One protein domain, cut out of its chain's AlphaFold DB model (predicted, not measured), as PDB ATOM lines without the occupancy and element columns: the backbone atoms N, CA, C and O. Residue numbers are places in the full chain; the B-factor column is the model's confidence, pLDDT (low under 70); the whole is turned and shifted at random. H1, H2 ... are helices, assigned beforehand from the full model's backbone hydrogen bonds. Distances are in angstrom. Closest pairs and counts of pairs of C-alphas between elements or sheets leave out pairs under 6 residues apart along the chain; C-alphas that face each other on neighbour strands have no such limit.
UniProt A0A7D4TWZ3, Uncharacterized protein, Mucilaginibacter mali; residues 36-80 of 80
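What this domain is: This is residues 36 to 80 of the 80 residues of an uncharacterized protein of Mucilaginibacter mali (UniProt A0A7D4TWZ3). Two helices make a wide, open V: H1 is the longer arm, H2 the shorter, and residues 57 to 62 join them at its base. The arms have no contact with each other, and the space between them is empty. The printed part has 45 residues, with two named helices, H1 then H2, no named strand, and the class all helix. It is extended, with a radius of gyration of the C-alphas of 15.6 A, and flat, spanning 42 by 27 by 13 A.

How they stand to each other: Start with H1, residues 38 to 56; it is apart from H2, residues 63 to 76. Look along both backbones and you will find every O i to N i+4 pair within hydrogen-bond range.

Where its parts are: Find C-alpha 38 at (37.248, -19.578, -43.389); from there H1 runs 27.1 A to C-alpha 56 at (14.950, -15.691, -28.444). H2 runs 20.1 A from His 63 to C-alpha 76 at (15.081, -46.030, -26.743).

The domain as a whole: The two farthest C-alphas, of Pro 38 and Glu 79, are 42.3 A apart. The printed part has no cut, and the link from H1 to H2 is short. Check the B-factor column at residue 36 and residues 75 to 80, where pLDDT is under 70.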
ATOM      1  N   ALA A  36      41.694 -20.168 -38.192       59.09
ATOM      2  CA  ALA A  36      40.641 -21.160 -38.327       59.09
ATOM      3  C   ALA A  36      40.069 -21.057 -39.745       59.09
ATOM      4  O   ALA A  36      39.797 -19.947 -40.214       59.09
ATOM      5  N   GLU A  37      39.997 -22.191 -40.450       72.44
ATOM      6  CA  GLU A  37      39.682 -22.184 -41.877       72.44
ATOM      7  C   GLU A  37      38.418 -21.342 -42.127       72.44
ATOM      8  O   GLU A  37      37.461 -21.449 -41.356       72.44
ATOM      9  N   PRO A  38      38.375 -20.487 -43.166       76.94
ATOM     10  CA  PRO A  38      37.248 -19.578 -43.389       76.94
ATOM     11  C   PRO A  38      35.883 -20.279 -43.395       76.94
ATOM     12  O   PRO A  38      34.883 -19.705 -42.970       76.94
ATOM     13  N   ASP A  39      35.846 -21.538 -43.838       78.06
ATOM     14  CA  ASP A  39      34.650 -22.376 -43.804       78.06
ATOM     15  C   ASP A  39      34.259 -22.810 -42.384       78.06
ATOM     16  O   ASP A  39      33.070 -22.806 -42.063       78.06
ATOM     17  N   PHE A  40      35.230 -23.109 -41.513       81.19
ATOM     18  CA  PHE A  40      34.980 -23.366 -40.092       81.19
ATOM     19  C   PHE A  40      34.398 -22.127 -39.411       81.19
ATOM     20  O   PHE A  40      33.374 -22.229 -38.746       81.19
ATOM     21  N   LEU A  41      34.999 -20.949 -39.618       82.56
ATOM     22  CA  LEU A  41      34.503 -19.700 -39.026       82.56
ATOM     23  C   LEU A  41      33.102 -19.345 -39.533       82.56
ATOM     24  O   LEU A  41      32.252 -18.924 -38.752       82.56
ATOM     25  N   ARG A  42      32.835 -19.552 -40.828       84.75
ATOM     26  CA  ARG A  42      31.504 -19.327 -41.402       84.75
ATOM     27  C   ARG A  42      30.462 -20.258 -40.787       84.75
ATOM     28  O   ARG A  42      29.371 -19.796 -40.467       84.75
ATOM     29  N   GLN A  43      30.780 -21.543 -40.639       86.81
ATOM     30  CA  GLN A  43      29.856 -22.501 -40.037       86.81
ATOM     31  C   GLN A  43      29.640 -22.206 -38.551       86.81
ATOM     32  O   GLN A  43      28.501 -22.150 -38.111       86.81
ATOM     33  N   TYR A  44      30.713 -21.933 -37.810       83.94
ATOM     34  CA  TYR A  44      30.646 -21.595 -36.393       83.94
ATOM     35  C   TYR A  44      29.770 -20.365 -36.127       83.94
ATOM     36  O   TYR A  44      28.888 -20.416 -35.278       83.94
ATOM     37  N   ASN A  45      29.955 -19.285 -36.892       89.25
ATOM     38  CA  ASN A  45      29.131 -18.085 -36.738       89.25
ATOM     39  C   ASN A  45      27.660 -18.358 -37.076       89.25
ATOM     40  O   ASN A  45      26.779 -17.891 -36.367       89.25
ATOM     41  N   LYS A  46      27.391 -19.169 -38.106       93.00
ATOM     42  CA  LYS A  46      26.023 -19.582 -38.435       93.00
ATOM     43  C   LYS A  46      25.376 -20.380 -37.296       93.00
ATOM     44  O   LYS A  46      24.205 -20.163 -37.004       93.00
ATOM     45  N   ASP A  47      26.123 -21.293 -36.677       91.06
ATOM     46  CA  ASP A  47      25.626 -22.100 -35.556       91.06
ATOM     47  C   ASP A  47      25.309 -21.219 -34.333       91.06
ATOM     48  O   ASP A  47      24.345 -21.486 -33.619       91.06
ATOM     49  N   LEU A  48      26.087 -20.151 -34.108       91.31
ATOM     50  CA  LEU A  48      25.804 -19.157 -33.070       91.31
ATOM     51  C   LEU A  48      24.539 -18.350 -33.375       91.31
ATOM     52  O   LEU A  48      23.676 -18.258 -32.505       91.31
ATOM     53  N   ASP A  49      24.395 -17.834 -34.598       93.12
ATOM     54  CA  ASP A  49      23.207 -17.071 -35.010       93.12
ATOM     55  C   ASP A  49      21.923 -17.911 -34.861       93.12
ATOM     56  O   ASP A  49      20.881 -17.423 -34.421       93.12
ATOM     57  N   GLU A  50      21.989 -19.200 -35.209       92.56
ATOM     58  CA  GLU A  50      20.867 -20.127 -35.051       92.56
ATOM     59  C   GLU A  50      20.547 -20.389 -33.573       92.56
ATOM     60  O   GLU A  50      19.377 -20.378 -33.188       92.56
ATOM     61  N   ALA A  51      21.569 -20.585 -32.736       88.38
ATOM     62  CA  ALA A  51      21.383 -20.776 -31.301       88.38
ATOM     63  C   ALA A  51      20.779 -19.533 -30.627       88.38
ATOM     64  O   ALA A  51      19.888 -19.671 -29.789       88.38
ATOM     65  N   GLU A  52      21.208 -18.327 -31.008       90.50
ATOM     66  CA  GLU A  52      20.625 -17.073 -30.515       90.50
ATOM     67  C   GLU A  52      19.149 -16.953 -30.913       90.50
ATOM     68  O   GLU A  52      18.300 -16.696 -30.059       90.50
ATOM     69  N   ALA A  53      18.813 -17.244 -32.174       92.00
ATOM     70  CA  ALA A  53      17.428 -17.228 -32.639       92.00
ATOM     71  C   ALA A  53      16.542 -18.247 -31.895       92.00
ATOM     72  O   ALA A  53      15.398 -17.937 -31.556       92.00
ATOM     73  N   GLN A  54      17.062 -19.445 -31.611       89.06
ATOM     74  CA  GLN A  54      16.364 -20.463 -30.816       89.06
ATOM     75  C   GLN A  54      16.145 -19.991 -29.373       89.06
ATOM     76  O   GLN A  54      15.053 -20.146 -28.827       89.06
ATOM     77  N   MET A  55      17.147 -19.358 -28.757       84.56
ATOM     78  CA  MET A  55      17.009 -18.790 -27.414       84.56
ATOM     79  C   MET A  55      15.948 -17.684 -27.364       84.56
ATOM     80  O   MET A  55      15.101 -17.710 -26.468       84.56
ATOM     81  N   ASP A  56      15.940 -16.772 -28.338       88.69
ATOM     82  CA  ASP A  56      14.950 -15.691 -28.444       88.69
ATOM     83  C   ASP A  56      13.528 -16.216 -28.700       88.69
ATOM     84  O   ASP A  56      12.550 -15.665 -28.188       88.69
ATOM     85  N   ALA A  57      13.400 -17.316 -29.444       90.62
ATOM     86  CA  ALA A  57      12.135 -18.017 -29.655       90.62
ATOM     87  C   ALA A  57      11.652 -18.801 -28.415       90.62
ATOM     88  O   ALA A  57      10.531 -19.313 -28.404       90.62
ATOM     89  N   GLY A  58      12.472 -18.891 -27.362       86.12
ATOM     90  CA  GLY A  58      12.187 -19.688 -26.172       86.12
ATOM     91  C   GLY A  58      12.399 -21.192 -26.369       86.12
ATOM     92  O   GLY A  58      11.915 -21.991 -25.570       86.12
ATOM     93  N   GLU A  59      13.122 -21.594 -27.416       86.62
ATOM     94  CA  GLU A  59      13.450 -22.982 -27.754       86.62
ATOM     95  C   GLU A  59      14.660 -23.483 -26.949       86.62
ATOM     96  O   GLU A  59      15.670 -23.937 -27.486       86.62
ATOM     97  N   TYR A  60      14.562 -23.415 -25.624       84.31
ATOM     98  CA  TYR A  60      15.559 -23.958 -24.705       84.31
ATOM     99  C   TYR A  60      14.940 -25.012 -23.787       84.31
ATOM    100  O   TYR A  60      13.748 -24.999 -23.493       84.31
ATOM    101  N   LEU A  61      15.772 -25.938 -23.315       86.12
ATOM    102  CA  LEU A  61      15.368 -26.951 -22.345       86.12
ATOM    103  C   LEU A  61      15.950 -26.611 -20.976       86.12
ATOM    104  O   LEU A  61      17.140 -26.320 -20.834       86.12
ATOM    105  N   THR A  62      15.123 -26.707 -19.947       87.88
ATOM    106  CA  THR A  62      15.558 -26.663 -18.553       87.88
ATOM    107  C   THR A  62      16.385 -27.899 -18.194       87.88
ATOM    108  O   THR A  62      16.353 -28.935 -18.863       87.88
ATOM    109  N   HIS A  63      17.118 -27.820 -17.083       82.69
ATOM    110  CA  HIS A  63      17.942 -28.928 -16.597       82.69
ATOM    111  C   HIS A  63      17.154 -30.243 -16.435       82.69
ATOM    112  O   HIS A  63      17.633 -31.313 -16.825       82.69
ATOM    113  N   ASP A  64      15.931 -30.168 -15.907       86.38
ATOM    114  CA  ASP A  64      15.075 -31.339 -15.709       86.38
ATOM    115  C   ASP A  64      14.560 -31.908 -17.039       86.38
ATOM    116  O   ASP A  64      14.511 -33.129 -17.220       86.38
ATOM    117  N   GLU A  65      14.252 -31.048 -18.010       86.44
ATOM    118  CA  GLU A  65      13.857 -31.463 -19.360       86.44
ATOM    119  C   GLU A  65      15.005 -32.151 -20.098       86.44
ATOM    120  O   GLU A  65      14.800 -33.206 -20.701       86.44
ATOM    121  N   VAL A  66      16.234 -31.641 -19.974       85.25
ATOM    122  CA  VAL A  66      17.438 -32.287 -20.521       85.25
ATOM    123  C   VAL A  66      17.660 -33.657 -19.878       85.25
ATOM    124  O   VAL A  66      17.909 -34.643 -20.578       85.25
ATOM    125  N   LYS A  67      17.526 -33.765 -18.551       84.81
ATOM    126  CA  LYS A  67      17.669 -35.038 -17.825       84.81
ATOM    127  C   LYS A  67      16.652 -36.076 -18.304       84.81
ATOM    128  O   LYS A  67      17.021 -37.228 -18.552       84.81
ATOM    129  N   ASN A  68      15.401 -35.662 -18.496       85.31
ATOM    130  CA  ASN A  68      14.335 -36.520 -19.008       85.31
ATOM    131  C   ASN A  68      14.549 -36.895 -20.480       85.31
ATOM    132  O   ASN A  68      14.384 -38.060 -20.848       85.31
ATOM    133  N   TYR A  69      14.980 -35.949 -21.315       82.94
ATOM    134  CA  TYR A  69      15.309 -36.184 -22.719       82.94
ATOM    135  C   TYR A  69      16.420 -37.232 -22.866       82.94
ATOM    136  O   TYR A  69      16.267 -38.220 -23.590       82.94
ATOM    137  N   LEU A  70      17.513 -37.078 -22.114       85.38
ATOM    138  CA  LEU A  70      18.643 -38.008 -22.130       85.38
ATOM    139  C   LEU A  70      18.273 -39.382 -21.556       85.38
ATOM    140  O   LEU A  70      18.682 -40.406 -22.109       85.38
ATOM    141  N   ALA A  71      17.474 -39.429 -20.486       80.06
ATOM    142  CA  ALA A  71      16.967 -40.681 -19.930       80.06
ATOM    143  C   ALA A  71      16.079 -41.435 -20.937       80.06
ATOM    144  O   ALA A  71      16.252 -42.639 -21.137       80.06
ATOM    145  N   ASN A  72      15.183 -40.726 -21.629       79.69
ATOM    146  CA  ASN A  72      14.314 -41.298 -22.659       79.69
ATOM    147  C   ASN A  72      15.088 -41.742 -23.905       79.69
ATOM    148  O   ASN A  72      14.725 -42.743 -24.524       79.69
ATOM    149  N   ARG A  73      16.166 -41.038 -24.268       78.31
ATOM    150  CA  ARG A  73      17.069 -41.453 -25.349       78.31
ATOM    151  C   ARG A  73      17.778 -42.765 -25.006       78.31
ATOM    152  O   ARG A  73      17.792 -43.669 -25.830       78.31
ATOM    153  N   ARG A  74      18.295 -42.906 -23.779       71.00
ATOM    154  CA  ARG A  74      18.960 -44.140 -23.317       71.00
ATOM    155  C   ARG A  74      18.021 -45.345 -23.282       71.00
ATOM    156  O   ARG A  74      18.448 -46.432 -23.647       71.00
ATOM    157  N   LYS A  75      16.755 -45.152 -22.892       69.12
ATOM    158  CA  LYS A  75      15.737 -46.215 -22.948       69.12
ATOM    159  C   LYS A  75      15.466 -46.668 -24.385       69.12
ATOM    160  O   LYS A  75      15.502 -47.858 -24.651       69.12
ATOM    161  N   ARG A  76      15.303 -45.723 -25.318       64.38
ATOM    162  CA  ARG A  76      15.081 -46.030 -26.743       64.38
ATOM    163  C   ARG A  76      16.270 -46.714 -27.423       64.38
ATOM    164  O   ARG A  76      16.071 -47.485 -28.349       64.38
ATOM    165  N   SER A  77      17.497 -46.443 -26.985       61.09
ATOM    166  CA  SER A  77      18.704 -47.092 -27.521       61.09
ATOM    167  C   SER A  77      19.015 -48.459 -26.895       61.09
ATOM    168  O   SER A  77      19.964 -49.099 -27.331       61.09
ATOM    169  N   GLY A  78      18.265 -48.888 -25.871       58.03
ATOM    170  CA  GLY A  78      18.434 -50.182 -25.196       58.03
ATOM    171  C   GLY A  78      17.379 -51.236 -25.553       58.03
ATOM    172  O   GLY A  78      17.441 -52.335 -25.017       58.03
ATOM    173  N   GLU A  79      16.420 -50.914 -26.427       53.22
ATOM    174  CA  GLU A  79      15.381 -51.834 -26.931       53.22
ATOM    175  C   GLU A  79      15.709 -52.399 -28.333       53.22
ATOM    176  O   GLU A  79      14.804 -52.778 -29.075       53.22
ATOM    177  N   GLY A  80      16.993 -52.443 -28.710       44.38
ATOM    178  CA  GLY A  80      17.485 -53.012 -29.973       44.38
ATOM    179  C   GLY A  80      18.319 -54.264 -29.767       44.38
ATOM    180  O   GLY A  80      19.189 -54.229 -28.869       44.38
TER     181      GLY A  80